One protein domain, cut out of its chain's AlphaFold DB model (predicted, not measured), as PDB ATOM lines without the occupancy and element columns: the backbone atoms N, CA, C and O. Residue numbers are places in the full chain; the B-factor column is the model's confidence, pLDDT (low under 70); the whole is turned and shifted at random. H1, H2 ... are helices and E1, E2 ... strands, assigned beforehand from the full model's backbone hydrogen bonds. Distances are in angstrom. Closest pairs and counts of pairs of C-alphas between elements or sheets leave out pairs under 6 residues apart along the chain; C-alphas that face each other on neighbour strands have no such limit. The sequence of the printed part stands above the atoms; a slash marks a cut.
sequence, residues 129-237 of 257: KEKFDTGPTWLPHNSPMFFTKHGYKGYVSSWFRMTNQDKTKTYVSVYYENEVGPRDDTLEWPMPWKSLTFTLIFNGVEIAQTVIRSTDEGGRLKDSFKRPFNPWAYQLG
ATOM      1  N   LYS A 129    -171.567 179.018 -32.010       82.25
ATOM      2  CA  LYS A 129    -170.898 179.367 -33.268       82.25
ATOM      3  C   LYS A 129    -169.748 180.348 -33.051       82.25
ATOM      4  O   LYS A 129    -168.640 180.087 -33.494       82.25
ATOM      5  N   GLU A 130    -169.990 181.427 -32.315       83.69
ATOM      6  CA  GLU A 130    -168.954 182.404 -31.982       83.69
ATOM      7  C   GLU A 130    -167.817 181.744 -31.195       83.69
ATOM      8  O   GLU A 130    -166.665 181.828 -31.606       83.69
ATOM      9  N   LYS A 131    -168.130 181.005 -30.120       83.06
ATOM     10  CA  LYS A 131    -167.122 180.306 -29.302       83.06
ATOM     11  C   LYS A 131    -166.324 179.282 -30.114       83.06
ATOM     12  O   LYS A 131    -165.115 179.151 -29.925       83.06
ATOM     13  N   PHE A 132    -166.990 178.579 -31.024       82.81
ATOM     14  CA  PHE A 132    -166.383 177.610 -31.922       82.81
ATOM     15  C   PHE A 132    -165.557 178.271 -33.023       82.81
ATOM     16  O   PHE A 132    -164.606 177.647 -33.460       82.81
ATOM     17  N   ASP A 133    -165.866 179.490 -33.468       80.25
ATOM     18  CA  ASP A 133    -165.149 180.178 -34.551       80.25
ATOM     19  C   ASP A 133    -163.998 181.058 -34.021       80.25
ATOM     20  O   ASP A 133    -162.939 181.130 -34.646       80.25
ATOM     21  N   THR A 134    -164.126 181.656 -32.835       80.94
ATOM     22  CA  THR A 134    -163.162 182.642 -32.301       80.94
ATOM     23  C   THR A 134    -162.401 182.177 -31.062       80.94
ATOM     24  O   THR A 134    -161.378 182.771 -30.722       80.94
ATOM     25  N   GLY A 135    -162.849 181.108 -30.393       73.31
ATOM     26  CA  GLY A 135    -162.246 180.658 -29.138       73.31
ATOM     27  C   GLY A 135    -160.762 180.268 -29.272       73.31
ATOM     28  O   GLY A 135    -160.308 179.860 -30.340       73.31
ATOM     29  N   PRO A 136    -159.958 180.357 -28.210       75.81
ATOM     30  CA  PRO A 136    -158.619 179.777 -28.217       75.81
ATOM     31  C   PRO A 136    -158.699 178.241 -28.263       75.81
ATOM     32  O   PRO A 136    -159.352 177.626 -27.429       75.81
ATOM     33  N   THR A 137    -158.008 177.596 -29.209       75.00
ATOM     34  CA  THR A 137    -158.015 176.121 -29.367       75.00
ATOM     35  C   THR A 137    -157.308 175.374 -28.232       75.00
ATOM     36  O   THR A 137    -157.470 174.165 -28.082       75.00
ATOM     37  N   TRP A 138    -156.516 176.083 -27.425       76.75
ATOM     38  CA  TRP A 138    -155.768 175.537 -26.291       76.75
ATOM     39  C   TRP A 138    -156.493 175.667 -24.946       76.75
ATOM     40  O   TRP A 138    -155.964 175.199 -23.939       76.75
ATOM     41  N   LEU A 139    -157.667 176.304 -24.900       82.44
ATOM     42  CA  LEU A 139    -158.411 176.511 -23.660       82.44
ATOM     43  C   LEU A 139    -159.711 175.695 -23.678       82.44
ATOM     44  O   LEU A 139    -160.476 175.819 -24.637       82.44
ATOM     45  N   PRO A 140    -159.997 174.891 -22.640       86.19
ATOM     46  CA  PRO A 140    -161.303 174.273 -22.518       86.19
ATOM     47  C   PRO A 140    -162.393 175.297 -22.217       86.19
ATOM     48  O   PRO A 140    -162.187 176.293 -21.522       86.19
ATOM     49  N   HIS A 141    -163.590 174.982 -22.685       87.25
ATOM     50  CA  HIS A 141    -164.836 175.533 -22.191       87.25
ATOM     51  C   HIS A 141    -165.382 174.598 -21.117       87.25
ATOM     52  O   HIS A 141    -165.557 173.410 -21.377       87.25
ATOM     53  N   ASN A 142    -165.678 175.136 -19.938       88.12
ATOM     54  CA  ASN A 142    -166.159 174.344 -18.811       88.12
ATOM     55  C   ASN A 142    -167.654 174.581 -18.598       88.12
ATOM     56  O   ASN A 142    -168.141 175.712 -18.700       88.12
ATOM     57  N   SER A 143    -168.379 173.516 -18.272       83.56
ATOM     58  CA  SER A 143    -169.733 173.611 -17.753       83.56
ATOM     59  C   SER A 143    -169.723 174.216 -16.348       83.56
ATOM     60  O   SER A 143    -168.710 174.160 -15.647       83.56
ATOM     61  N   PRO A 144    -170.865 174.738 -15.877       83.44
ATOM     62  CA  PRO A 144    -171.083 174.894 -14.447       83.44
ATOM     63  C   PRO A 144    -170.789 173.590 -13.691       83.44
ATOM     64  O   PRO A 144    -171.011 172.494 -14.212       83.44
ATOM     65  N   MET A 145    -170.320 173.723 -12.451       81.31
ATOM     66  CA  MET A 145    -170.185 172.595 -11.530       81.31
ATOM     67  C   MET A 145    -171.553 171.965 -11.271       81.31
ATOM     68  O   MET A 145    -172.561 172.666 -11.150       81.31
ATOM     69  N   PHE A 146    -171.588 170.646 -11.139       75.06
ATOM     70  CA  PHE A 146    -172.791 169.910 -10.788       75.06
ATOM     71  C   PHE A 146    -172.488 168.745  -9.854       75.06
ATOM     72  O   PHE A 146    -171.365 168.250  -9.752       75.06
ATOM     73  N   PHE A 147    -173.540 168.302  -9.173       76.88
ATOM     74  CA  PHE A 147    -173.519 167.092  -8.373       76.88
ATOM     75  C   PHE A 147    -174.213 165.972  -9.124       76.88
ATOM     76  O   PHE A 147    -175.281 166.141  -9.709       76.88
ATOM     77  N   THR A 148    -173.610 164.797  -9.078       75.75
ATOM     78  CA  THR A 148    -174.264 163.583  -9.560       75.75
ATOM     79  C   THR A 148    -175.290 163.093  -8.548       75.75
ATOM     80  O   THR A 148    -175.253 163.470  -7.376       75.75
ATOM     81  N   LYS A 149    -176.166 162.171  -8.963       72.38
ATOM     82  CA  LYS A 149    -177.161 161.556  -8.062       72.38
ATOM     83  C   LYS A 149    -176.545 160.888  -6.826       72.38
ATOM     84  O   LYS A 149    -177.216 160.703  -5.820       72.38
ATOM     85  N   HIS A 150    -175.279 160.483  -6.923       75.81
ATOM     86  CA  HIS A 150    -174.542 159.843  -5.838       75.81
ATOM     87  C   HIS A 150    -173.766 160.846  -4.983       75.81
ATOM     88  O   HIS A 150    -173.195 160.458  -3.975       75.81
ATOM     89  N   GLY A 151    -173.757 162.125  -5.357       77.38
ATOM     90  CA  GLY A 151    -173.143 163.187  -4.577       77.38
ATOM     91  C   GLY A 151    -171.722 163.566  -4.953       77.38
ATOM     92  O   GLY A 151    -171.195 164.473  -4.316       77.38
ATOM     93  N   TYR A 152    -171.133 162.934  -5.969       79.44
ATOM     94  CA  TYR A 152    -169.848 163.357  -6.525       79.44
ATOM     95  C   TYR A 152    -170.000 164.712  -7.205       79.44
ATOM     96  O   TYR A 152    -170.952 164.897  -7.976       79.44
ATOM     97  N   LYS A 153    -169.076 165.628  -6.917       82.81
ATOM     98  CA  LYS A 153    -168.984 166.942  -7.552       82.81
ATOM     99  C   LYS A 153    -168.107 166.839  -8.794       82.81
ATOM    100  O   LYS A 153    -167.095 166.145  -8.790       82.81
ATOM    101  N   GLY A 154    -168.490 167.526  -9.856       80.88
ATOM    102  CA  GLY A 154    -167.665 167.611 -11.051       80.88
ATOM    103  C   GLY A 154    -168.208 168.600 -12.062       80.88
ATOM    104  O   GLY A 154    -169.193 169.296 -11.813       80.88
ATOM    105  N   TYR A 155    -167.557 168.646 -13.212       83.25
ATOM    106  CA  TYR A 155    -167.950 169.466 -14.350       83.25
ATOM    107  C   TYR A 155    -167.585 168.762 -15.656       83.25
ATOM    108  O   TYR A 155    -166.912 167.730 -15.665       83.25
ATOM    109  N   VAL A 156    -168.078 169.295 -16.770       82.94
ATOM    110  CA  VAL A 156    -167.709 168.848 -18.111       82.94
ATOM    111  C   VAL A 156    -166.822 169.904 -18.753       82.94
ATOM    112  O   VAL A 156    -167.183 171.075 -18.787       82.94
ATOM    113  N   SER A 157    -165.691 169.481 -19.302       85.94
ATOM    114  CA  SER A 157    -164.780 170.325 -20.070       85.94
ATOM    115  C   SER A 157    -164.834 169.942 -21.538       85.94
ATOM    116  O   SER A 157    -164.846 168.757 -21.881       85.94
ATOM    117  N   SER A 158    -164.830 170.930 -22.426       84.25
ATOM    118  CA  SER A 158    -164.817 170.700 -23.865       84.25
ATOM    119  C   SER A 158    -163.822 171.591 -24.590       84.25
ATOM    120  O   SER A 158    -163.801 172.801 -24.385       84.25
ATOM    121  N   TRP A 159    -163.018 171.004 -25.476       85.25
ATOM    122  CA  TRP A 159    -162.106 171.753 -26.331       85.25
ATOM    123  C   TRP A 159    -162.693 171.799 -27.726       85.25
ATOM    124  O   TRP A 159    -162.921 170.768 -28.372       85.25
ATOM    125  N   PHE A 160    -162.921 173.017 -28.200       81.81
ATOM    126  CA  PHE A 160    -163.433 173.243 -29.537       81.81
ATOM    127  C   PHE A 160    -162.273 173.272 -30.527       81.81
ATOM    128  O   PHE A 160    -161.305 174.012 -30.357       81.81
ATOM    129  N   ARG A 161    -162.409 172.484 -31.597       79.81
ATOM    130  CA  ARG A 161    -161.444 172.365 -32.698       79.81
ATOM    131  C   ARG A 161    -160.102 171.752 -32.311       79.81
ATOM    132  O   ARG A 161    -159.041 172.236 -32.709       79.81
ATOM    133  N   MET A 162    -160.144 170.643 -31.584       73.81
ATOM    134  CA  MET A 162    -158.973 169.780 -31.511       73.81
ATOM    135  C   MET A 162    -158.712 169.153 -32.877       73.81
ATOM    136  O   MET A 162    -159.652 168.817 -33.590       73.81
ATOM    137  N   THR A 163    -157.446 168.987 -33.240       74.31
ATOM    138  CA  THR A 163    -157.060 168.278 -34.460       74.31
ATOM    139  C   THR A 163    -156.402 166.949 -34.123       74.31
ATOM    140  O   THR A 163    -155.817 166.766 -33.052       74.31
ATOM    141  N   ASN A 164    -156.552 165.969 -35.008       71.81
ATOM    142  CA  ASN A 164    -155.812 164.715 -34.905       71.81
ATOM    143  C   ASN A 164    -154.333 164.936 -35.286       71.81
ATOM    144  O   ASN A 164    -153.956 165.995 -35.788       71.81
ATOM    145  N   GLN A 165    -153.476 163.943 -35.026       71.88
ATOM    146  CA  GLN A 165    -152.018 164.084 -35.183       71.88
ATOM    147  C   GLN A 165    -151.586 164.481 -36.605       71.88
ATOM    148  O   GLN A 165    -150.618 165.222 -36.766       71.88
ATOM    149  N   ASP A 166    -152.320 164.030 -37.623       78.81
ATOM    150  CA  ASP A 166    -152.069 164.350 -39.034       78.81
ATOM    151  C   ASP A 166    -152.749 165.656 -39.507       78.81
ATOM    152  O   ASP A 166    -152.581 166.055 -40.658       78.81
ATOM    153  N   LYS A 167    -153.479 166.348 -38.617       74.38
ATOM    154  CA  LYS A 167    -154.219 167.600 -38.861       74.38
ATOM    155  C   LYS A 167    -155.290 167.519 -39.954       74.38
ATOM    156  O   LYS A 167    -155.701 168.554 -40.478       74.38
ATOM    157  N   THR A 168    -155.761 166.324 -40.299       73.44
ATOM    158  CA  THR A 168    -156.782 166.130 -41.343       73.44
ATOM    159  C   THR A 168    -158.211 166.207 -40.813       73.44
ATOM    160  O   THR A 168    -159.136 166.481 -41.578       73.44
ATOM    161  N   LYS A 169    -158.410 165.985 -39.508       69.81
ATOM    162  CA  LYS A 169    -159.722 165.994 -38.858       69.81
ATOM    163  C   LYS A 169    -159.722 166.949 -37.675       69.81
ATOM    164  O   LYS A 169    -158.854 166.882 -36.807       69.81
ATOM    165  N   THR A 170    -160.759 167.773 -37.624       73.50
ATOM    166  CA  THR A 170    -161.114 168.607 -36.477       73.50
ATOM    167  C   THR A 170    -162.243 167.941 -35.692       73.50
ATOM    168  O   THR A 170    -163.181 167.420 -36.285       73.50
ATOM    169  N   TYR A 171    -162.178 167.939 -34.367       73.62
ATOM    170  CA  TYR A 171    -163.213 167.377 -33.503       73.62
ATOM    171  C   TYR A 171    -163.430 168.247 -32.264       73.62
ATOM    172  O   TYR A 171    -162.617 169.108 -31.912       73.62
ATOM    173  N   VAL A 172    -164.568 168.024 -31.614       77.50
ATOM    174  CA  VAL A 172    -164.861 168.539 -30.277       77.50
ATOM    175  C   VAL A 172    -164.534 167.432 -29.295       77.50
ATOM    176  O   VAL A 172    -165.087 166.341 -29.391       77.50
ATOM    177  N   SER A 173    -163.629 167.689 -28.364       77.62
ATOM    178  CA  SER A 173    -163.385 166.751 -27.274       77.62
ATOM    179  C   SER A 173    -164.245 167.126 -26.077       77.62
ATOM    180  O   SER A 173    -164.548 168.302 -25.861       77.62
ATOM    181  N   VAL A 174    -164.674 166.121 -25.324       78.06
ATOM    182  CA  VAL A 174    -165.512 166.289 -24.138       78.06
ATOM    183  C   VAL A 174    -164.971 165.374 -23.049       78.06
ATOM    184  O   VAL A 174    -164.706 164.197 -23.296       78.06
ATOM    185  N   TYR A 175    -164.795 165.931 -21.859       78.19
ATOM    186  CA  TYR A 175    -164.247 165.263 -20.688       78.19
ATOM    187  C   TYR A 175    -165.145 165.564 -19.497       78.19
ATOM    188  O   TYR A 175    -165.680 166.662 -19.378       78.19
ATOM    189  N   TYR A 176    -165.298 164.600 -18.606       79.38
ATOM    190  CA  TYR A 176    -165.816 164.814 -17.268       79.38
ATOM    191  C   TYR A 176    -164.641 164.948 -16.310       79.38
ATOM    192  O   TYR A 176    -163.662 164.207 -16.399       79.38
ATOM    193  N   GLU A 177    -164.726 165.904 -15.405       79.94
ATOM    194  CA  GLU A 177    -163.694 166.168 -14.414       79.94
ATOM    195  C   GLU A 177    -164.308 166.046 -13.023       79.94
ATOM    196  O   GLU A 177    -165.373 166.605 -12.746       79.94
ATOM    197  N   ASN A 178    -163.642 165.272 -12.163       79.56
ATOM    198  CA  ASN A 178    -164.004 165.175 -10.757       79.56
ATOM    199  C   ASN A 178    -163.459 166.396 -10.019       79.56
ATOM    200  O   ASN A 178    -162.299 166.766 -10.176       79.56
ATOM    201  N   GLU A 179    -164.291 166.982  -9.170       82.75
ATOM    202  CA  GLU A 179    -163.920 168.108  -8.322       82.75
ATOM    203  C   GLU A 179    -164.066 167.706  -6.856       82.75
ATOM    204  O   GLU A 179    -164.905 166.867  -6.522       82.75
ATOM    205  N   VAL A 180    -163.269 168.319  -5.977       83.50
ATOM    206  CA  VAL A 180    -163.367 168.070  -4.536       83.50
ATOM    207  C   VAL A 180    -164.756 168.476  -4.046       83.50
ATOM    208  O   VAL A 180    -165.141 169.649  -4.064       83.50
ATOM    209  N   GLY A 181    -165.526 167.482  -3.613       81.12
ATOM    210  CA  GLY A 181    -166.879 167.638  -3.107       81.12
ATOM    211  C   GLY A 181    -166.945 167.673  -1.575       81.12
ATOM    212  O   GLY A 181    -166.131 167.050  -0.892       81.12
ATOM    213  N   PRO A 182    -167.975 168.316  -0.990       81.00
ATOM    214  CA  PRO A 182    -168.179 168.367   0.461       81.00
ATOM    215  C   PRO A 182    -168.460 166.999   1.108       81.00
ATOM    216  O   PRO A 182    -168.477 166.895   2.329       81.00
ATOM    217  N   ARG A 183    -168.721 165.951   0.312       82.00
ATOM    218  CA  ARG A 183    -169.017 164.594   0.798       82.00
ATOM    219  C   ARG A 183    -167.942 163.571   0.455       82.00
ATOM    220  O   ARG A 183    -168.142 162.396   0.747       82.00
ATOM    221  N   ASP A 184    -166.810 163.986  -0.109       85.12
ATOM    222  CA  ASP A 184    -165.795 163.063  -0.631       85.12
ATOM    223  C   ASP A 184    -165.236 162.085   0.412       85.12
ATOM    224  O   ASP A 184    -164.832 160.989   0.037       85.12
ATOM    225  N   ASP A 185    -165.252 162.440   1.703       87.75
ATOM    226  CA  ASP A 185    -164.862 161.552   2.814       87.75
ATOM    227  C   ASP A 185    -165.848 160.402   3.065       87.75
ATOM    228  O   ASP A 185    -165.490 159.392   3.665       87.75
ATOM    229  N   THR A 186    -167.096 160.561   2.625       88.00
ATOM    230  CA  THR A 186    -168.183 159.589   2.828       88.00
ATOM    231  C   THR A 186    -168.534 158.810   1.564       88.00
ATOM    232  O   THR A 186    -169.274 157.830   1.634       88.00
ATOM    233  N   LEU A 187    -168.032 159.249   0.407       84.31
ATOM    234  CA  LEU A 187    -168.279 158.617  -0.884       84.31
ATOM    235  C   LEU A 187    -167.306 157.461  -1.132       84.31
ATOM    236  O   LEU A 187    -166.173 157.457  -0.652       84.31
ATOM    237  N   GLU A 188    -167.750 156.479  -1.914       87.69
ATOM    238  CA  GLU A 188    -166.907 155.362  -2.333       87.69
ATOM    239  C   GLU A 188    -165.880 155.823  -3.378       87.69
ATOM    240  O   GLU A 188    -166.219 156.531  -4.330       87.69
ATOM    241  N   TRP A 189    -164.626 155.399  -3.216       83.06
ATOM    242  CA  TRP A 189    -163.540 155.689  -4.149       83.06
ATOM    243  C   TRP A 189    -162.665 154.443  -4.395       83.06
ATOM    244  O   TRP A 189    -162.361 153.735  -3.433       83.06
ATOM    245  N   PRO A 190    -162.173 154.194  -5.630       81.31
ATOM    246  CA  PRO A 190    -162.508 154.896  -6.869       81.31
ATOM    247  C   PRO A 190    -164.009 154.860  -7.167       81.31
ATOM    248  O   PRO A 190    -164.706 153.947  -6.737       81.31
ATOM    249  N   MET A 191    -164.505 155.876  -7.862       74.69
ATOM    250  CA  MET A 191    -165.921 156.025  -8.176       74.69
ATOM    251  C   MET A 191    -166.478 154.736  -8.821       74.69
ATOM    252  O   MET A 191    -165.918 154.262  -9.813       74.69
ATOM    253  N   PRO A 192    -167.591 154.169  -8.315       73.44
ATOM    254  CA  PRO A 192    -168.057 152.832  -8.701       73.44
ATOM    255  C   PRO A 192    -168.817 152.805 -10.039       73.44
ATOM    256  O   PRO A 192    -169.511 151.835 -10.359       73.44
ATOM    257  N   TRP A 193    -168.753 153.879 -10.831       71.75
ATOM    258  CA  TRP A 193    -169.505 153.973 -12.078       71.75
ATOM    259  C   TRP A 193    -168.916 153.044 -13.137       71.75
ATOM    260  O   TRP A 193    -167.708 152.972 -13.367       71.75
ATOM    261  N   LYS A 194    -169.811 152.328 -13.819       66.19
ATOM    262  CA  LYS A 194    -169.444 151.422 -14.914       66.19
ATOM    263  C   LYS A 194    -169.377 152.139 -16.256       66.19
ATOM    264  O   LYS A 194    -168.658 151.688 -17.145       66.19
ATOM    265  N   SER A 195    -170.111 153.243 -16.398       71.31
ATOM    266  CA  SER A 195    -170.129 154.032 -17.622       71.31
ATOM    267  C   SER A 195    -170.566 155.476 -17.403       71.31
ATOM    268  O   SER A 195    -171.398 155.748 -16.538       71.31
ATOM    269  N   LEU A 196    -170.068 156.362 -18.258       71.38
ATOM    270  CA  LEU A 196    -170.502 157.742 -18.422       71.38
ATOM    271  C   LEU A 196    -170.947 157.947 -19.873       71.38
ATOM    272  O   LEU A 196    -170.236 157.543 -20.790       71.38
ATOM    273  N   THR A 197    -172.099 158.577 -20.081       77.31
ATOM    274  CA  THR A 197    -172.637 158.849 -21.420       77.31
ATOM    275  C   THR A 197    -172.624 160.345 -21.682       77.31
ATOM    276  O   THR A 197    -173.148 161.112 -20.877       77.31
ATOM    277  N   PHE A 198    -172.074 160.748 -22.823       79.56
ATOM    278  CA  PHE A 198    -172.209 162.102 -23.345       79.56
ATOM    279  C   PHE A 198    -173.118 162.077 -24.564       79.56
ATOM    280  O   PHE A 198    -172.886 161.308 -25.498       79.56
ATOM    281  N   THR A 199    -174.111 162.959 -24.564       80.75
ATOM    282  CA  THR A 199    -175.038 163.143 -25.678       80.75
ATOM    283  C   THR A 199    -174.941 164.581 -26.166       80.75
ATOM    284  O   THR A 199    -175.092 165.516 -25.380       80.75
ATOM    285  N   LEU A 200    -174.703 164.761 -27.463       82.50
ATOM    286  CA  LEU A 200    -174.754 166.058 -28.122       82.50
ATOM    287  C   LEU A 200    -176.147 166.263 -28.718       82.50
ATOM    288  O   LEU A 200    -176.598 165.483 -29.559       82.50
ATOM    289  N   ILE A 201    -176.806 167.338 -28.292       79.81
ATOM    290  CA  ILE A 201    -178.157 167.699 -28.721       79.81
ATOM    291  C   ILE A 201    -178.091 169.024 -29.478       79.81
ATOM    292  O   ILE A 201    -177.533 169.999 -28.979       79.81
ATOM    293  N   PHE A 202    -178.691 169.071 -30.666       76.88
ATOM    294  CA  PHE A 202    -178.847 170.285 -31.461       76.88
ATOM    295  C   PHE A 202    -180.326 170.502 -31.783       76.88
ATOM    296  O   PHE A 202    -180.984 169.609 -32.311       76.88
ATOM    297  N   ASN A 203    -180.867 171.673 -31.428       74.81
ATOM    298  CA  ASN A 203    -182.284 172.028 -31.610       74.81
ATOM    299  C   ASN A 203    -183.273 170.955 -31.109       74.81
ATOM    300  O   ASN A 203    -184.285 170.675 -31.746       74.81
ATOM    301  N   GLY A 204    -182.968 170.332 -29.966       73.62
ATOM    302  CA  GLY A 204    -183.809 169.293 -29.361       73.62
ATOM    303  C   GLY A 204    -183.659 167.896 -29.975       73.62
ATOM    304  O   GLY A 204    -184.368 166.983 -29.559       73.62
ATOM    305  N   VAL A 205    -182.737 167.709 -30.922       73.81
ATOM    306  CA  VAL A 205    -182.459 166.420 -31.567       73.81
ATOM    307  C   VAL A 205    -181.078 165.917 -31.153       73.81
ATOM    308  O   VAL A 205    -180.098 166.658 -31.213       73.81
ATOM    309  N   GLU A 206    -180.986 164.654 -30.734       78.69
ATOM    310  CA  GLU A 206    -179.701 163.983 -30.516       78.69
ATOM    311  C   GLU A 206    -178.984 163.796 -31.857       78.69
ATOM    312  O   GLU A 206    -179.506 163.155 -32.767       78.69
ATOM    313  N   ILE A 207    -177.784 164.364 -31.975       80.00
ATOM    314  CA  ILE A 207    -176.974 164.284 -33.199       80.00
ATOM    315  C   ILE A 207    -175.718 163.430 -33.025       80.00
ATOM    316  O   ILE A 207    -175.136 162.998 -34.017       80.00
ATOM    317  N   ALA A 208    -175.291 163.181 -31.785       77.62
ATOM    318  CA  ALA A 208    -174.196 162.269 -31.486       77.62
ATOM    319  C   ALA A 208    -174.259 161.775 -30.036       77.62
ATOM    320  O   ALA A 208    -174.697 162.502 -29.144       77.62
ATOM    321  N   GLN A 209    -173.744 160.571 -29.792       78.81
ATOM    322  CA  GLN A 209    -173.614 159.999 -28.456       78.81
ATOM    323  C   GLN A 209    -172.309 159.208 -28.340       78.81
ATOM    324  O   GLN A 209    -171.893 158.532 -29.280       78.81
ATOM    325  N   THR A 210    -171.669 159.284 -27.176       70.69
ATOM    326  CA  THR A 210    -170.496 158.475 -26.824       70.69
ATOM    327  C   THR A 210    -170.629 157.952 -25.396       70.69
ATOM    328  O   THR A 210    -171.199 158.618 -24.529       70.69
ATOM    329  N   VAL A 211    -170.127 156.741 -25.151       73.62
ATOM    330  CA  VAL A 211    -170.175 156.075 -23.845       73.62
ATOM    331  C   VAL A 211    -168.759 155.691 -23.445       73.62
ATOM    332  O   VAL A 211    -168.112 154.904 -24.128       73.62
ATOM    333  N   ILE A 212    -168.292 156.215 -22.317       68.88
ATOM    334  CA  ILE A 212    -167.018 155.848 -21.698       68.88
ATOM    335  C   ILE A 212    -167.296 154.769 -20.661       68.88
ATOM    336  O   ILE A 212    -168.178 154.959 -19.826       68.88
ATOM    337  N   ARG A 213    -166.556 153.657 -20.671       67.62
ATOM    338  CA  ARG A 213    -166.686 152.592 -19.662       67.62
ATOM    339  C   ARG A 213    -165.410 152.456 -18.846       67.62
ATOM    340  O   ARG A 213    -164.315 152.606 -19.373       67.62
ATOM    341  N   SER A 214    -165.541 152.130 -17.562       60.59
ATOM    342  CA  SER A 214    -164.383 151.989 -16.662       60.59
ATOM    343  C   SER A 214    -163.523 150.746 -16.933       60.59
ATOM    344  O   SER A 214    -162.426 150.626 -16.387       60.59
ATOM    345  N   THR A 215    -163.999 149.819 -17.770       57.62
ATOM    346  CA  THR A 215    -163.282 148.599 -18.183       57.62
ATOM    347  C   THR A 215    -162.408 148.778 -19.417       57.62
ATOM    348  O   THR A 215    -161.588 147.906 -19.705       57.62
ATOM    349  N   ASP A 216    -162.601 149.870 -20.149       52.19
ATOM    350  CA  ASP A 216    -161.997 150.060 -21.456       52.19
ATOM    351  C   ASP A 216    -160.656 150.777 -21.237       52.19
ATOM    352  O   ASP A 216    -160.631 151.909 -20.788       52.19
ATOM    353  N   GLU A 217    -159.544 150.098 -21.531       44.81
ATOM    354  CA  GLU A 217    -158.182 150.648 -21.679       44.81
ATOM    355  C   GLU A 217    -157.297 150.825 -20.418       44.81
ATOM    356  O   GLU A 217    -157.682 151.280 -19.341       44.81
ATOM    357  N   GLY A 218    -156.040 150.385 -20.559       47.72
ATOM    358  CA  GLY A 218    -155.096 150.138 -19.472       47.72
ATOM    359  C   GLY A 218    -154.741 151.352 -18.610       47.72
ATOM    360  O   GLY A 218    -154.466 152.429 -19.117       47.72
ATOM    361  N   GLY A 219    -154.653 151.130 -17.292       50.81
ATOM    362  CA  GLY A 219    -153.960 151.967 -16.299       50.81
ATOM    363  C   GLY A 219    -154.502 153.386 -16.077       50.81
ATOM    364  O   GLY A 219    -154.902 153.705 -14.964       50.81
ATOM    365  N   ARG A 220    -154.523 154.226 -17.118       52.94
ATOM    366  CA  ARG A 220    -154.762 155.675 -17.054       52.94
ATOM    367  C   ARG A 220    -156.173 156.044 -16.602       52.94
ATOM    368  O   ARG A 220    -156.317 156.977 -15.826       52.94
ATOM    369  N   LEU A 221    -157.199 155.295 -17.011       58.19
ATOM    370  CA  LEU A 221    -158.579 155.582 -16.600       58.19
ATOM    371  C   LEU A 221    -158.855 155.216 -15.137       58.19
ATOM    372  O   LEU A 221    -159.661 155.879 -14.496       58.19
ATOM    373  N   LYS A 222    -158.146 154.228 -14.570       60.53
ATOM    374  CA  LYS A 222    -158.309 153.849 -13.152       60.53
ATOM    375  C   LYS A 222    -157.944 154.983 -12.200       60.53
ATOM    376  O   LYS A 222    -158.548 155.088 -11.135       60.53
ATOM    377  N   ASP A 223    -156.969 155.810 -12.570       66.88
ATOM    378  CA  ASP A 223    -156.555 156.952 -11.758       66.88
ATOM    379  C   ASP A 223    -157.560 158.101 -11.837       66.88
ATOM    380  O   ASP A 223    -157.803 158.761 -10.831       66.88
ATOM    381  N   SER A 224    -158.223 158.276 -12.980       68.06
ATOM    382  CA  SER A 224    -159.201 159.346 -13.169       68.06
ATOM    383  C   SER A 224    -160.523 159.151 -12.416       68.06
ATOM    384  O   SER A 224    -161.276 160.104 -12.234       68.06
ATOM    385  N   PHE A 225    -160.782 157.942 -11.911       72.81
ATOM    386  CA  PHE A 225    -161.886 157.663 -10.989       72.81
ATOM    387  C   PHE A 225    -161.475 157.721  -9.511       72.81
ATOM    388  O   PHE A 225    -162.319 157.471  -8.654       72.81
ATOM    389  N   LYS A 226    -160.206 157.988  -9.170       79.31
ATOM    390  CA  LYS A 226    -159.781 158.126  -7.766       79.31
ATOM    391  C   LYS A 226    -160.296 159.431  -7.167       79.31
ATOM    392  O   LYS A 226    -160.625 160.375  -7.879       79.31
ATOM    393  N   ARG A 227    -160.306 159.478  -5.833       79.75
ATOM    394  CA  ARG A 227    -160.669 160.678  -5.082       79.75
ATOM    395  C   ARG A 227    -159.785 161.861  -5.505       79.75
ATOM    396  O   ARG A 227    -158.558 161.716  -5.461       79.75
ATOM    397  N   PRO A 228    -160.364 163.020  -5.861       78.44
ATOM    398  CA  PRO A 228    -159.588 164.215  -6.144       78.44
ATOM    399  C   PRO A 228    -158.895 164.684  -4.855       78.44
ATOM    400  O   PRO A 228    -159.537 164.899  -3.830       78.44
ATOM    401  N   PHE A 229    -157.564 164.792  -4.877       68.31
ATOM    402  CA  PHE A 229    -156.782 165.305  -3.737       68.31
ATOM    403  C   PHE A 229    -156.509 166.814  -3.852       68.31
ATOM    404  O   PHE A 229    -156.276 167.482  -2.852       68.31
ATOM    405  N   ASN A 230    -156.575 167.349  -5.075       59.75
ATOM    406  CA  ASN A 230    -156.434 168.763  -5.413       59.75
ATOM    407  C   ASN A 230    -157.595 169.172  -6.338       59.75
ATOM    408  O   ASN A 230    -158.074 168.311  -7.078       59.75
ATOM    409  N   PRO A 231    -157.972 170.462  -6.399       50.84
ATOM    410  CA  PRO A 231    -159.061 170.958  -7.253       50.84
ATOM    411  C   PRO A 231    -158.771 170.943  -8.771       50.84
ATOM    412  O   PRO A 231    -159.365 171.676  -9.545       50.84
ATOM    413  N   TRP A 232    -157.799 170.141  -9.210       45.84
ATOM    414  CA  TRP A 232    -157.390 169.988 -10.612       45.84
ATOM    415  C   TRP A 232    -157.172 168.506 -10.950       45.84
ATOM    416  O   TRP A 232    -156.228 168.140 -11.652       45.84
ATOM    417  N   ALA A 233    -157.954 167.615 -10.340       40.72
ATOM    418  CA  ALA A 233    -157.671 166.189 -10.353       40.72
ATOM    419  C   ALA A 233    -158.382 165.457 -11.504       40.72
ATOM    420  O   ALA A 233    -159.594 165.302 -11.522       40.72
ATOM    421  N   TYR A 234    -157.542 164.946 -12.405       49.94
ATOM    422  CA  TYR A 234    -157.766 163.894 -13.399       49.94
ATOM    423  C   TYR A 234    -158.981 164.027 -14.331       49.94
ATOM    424  O   TYR A 234    -160.127 163.751 -13.986       49.94
ATOM    425  N   GLN A 235    -158.680 164.309 -15.598       45.44
ATOM    426  CA  GLN A 235    -159.650 164.279 -16.685       45.44
ATOM    427  C   GLN A 235    -160.086 162.838 -16.990       45.44
ATOM    428  O   GLN A 235    -159.263 161.966 -17.292       45.44
ATOM    429  N   LEU A 236    -161.395 162.592 -16.927       44.88
ATOM    430  CA  LEU A 236    -162.052 161.425 -17.506       44.88
ATOM    431  C   LEU A 236    -162.584 161.812 -18.876       44.88
ATOM    432  O   LEU A 236    -163.647 162.409 -19.007       44.88
ATOM    433  N   GLY A 237    -161.876 161.434 -19.926       39.09
ATOM    434  CA  GLY A 237    -162.431 161.545 -21.261       39.09
ATOM    435  C   GLY A 237    -161.740 160.608 -22.214       39.09
ATOM    436  O   GLY A 237    -160.541 160.354 -22.127       39.09
TER     437      GLY A 237
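AT A GLANCE: This is residues 129 to 237 of the 257 residues of an uncharacterized protein of Clytia hemisphaerica (UniProt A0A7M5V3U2). A long two-stranded hairpin, E1 and E2, runs through the middle, with short paired stretches along both its edges, and a second hairpin, E3 and E4, is set off to one side of it with few contacts. Two small helices lie at the margins, H1 near the bend of E1 and H2 near the last residues of E2, and long loops fill out the rest. The 109 printed residues hold two named helices and four named strands, in the order H1 E1 E2 E3 E4 H2; both sheets, E1 - E2 and E3 - E4, are antiparallel. The class is mixed, with under half of the residues in named elements. The whole is only just compact, close to loose, with a radius of gyration of the C-alphas of 15.2 A and spans of 43 by 30 by 28 A.

IN THESE COORDINATES: E1, residues 153 to 163, is 29.5 A long, starting at C-alpha 153 (-168.984, 166.942, -7.552), and bends by 62 degrees at residue 160. E2, residues 170 to 179, measures 28.3 A. E3, residues 195 to 202, measures 23.1 A; E4, residues 205 to 213, measures 24.1 A and bends by 52 degrees at residue 208. H1 is residues 129 to 134, from C-alpha 129 (-170.898, 179.367, -33.268); H2 is residues 220 to 224, ending at C-alpha 224 (-159.201, 159.346, -13.169).

HOW THE PARTS SIT: In the hairpin E1 and E2, at 161 degrees, N 157 and O 175 are 2.8 A apart, within hydrogen-bond range. Residues 141 to 142 and 146 to 147 pair antiparallel with E1, and residues 235 to 236 with E2. In the hairpin E3 and E4, at 164 degrees, N 198 and O 210 are 2.9 A apart, within range. The closest C-alphas of E2 and E3, Val 174 and Phe 198, are 7.9 A apart; E1 is apart from E3 and E4. The closest of H1 and E1, Phe 132 and Phe 160, are 5.8 A apart, and those of E2 and H2, Asn 178 and Ser 224, 7.9 A. Every O i to N i+4 pair is within range in H1; in H2 0 of 1 is, and 1 of 2 O i to N i+3 pairs.

THE WHOLE: The C-alphas farthest apart, of Thr 168 and Thr 186, are 46.1 A apart. The printed part has no cut. The links H1 to E1 and E2 to E3 are long. Mean pLDDT of the printed part is 73.9; residues 169, 194, 212 to 224 and 229 to 237 are under 70.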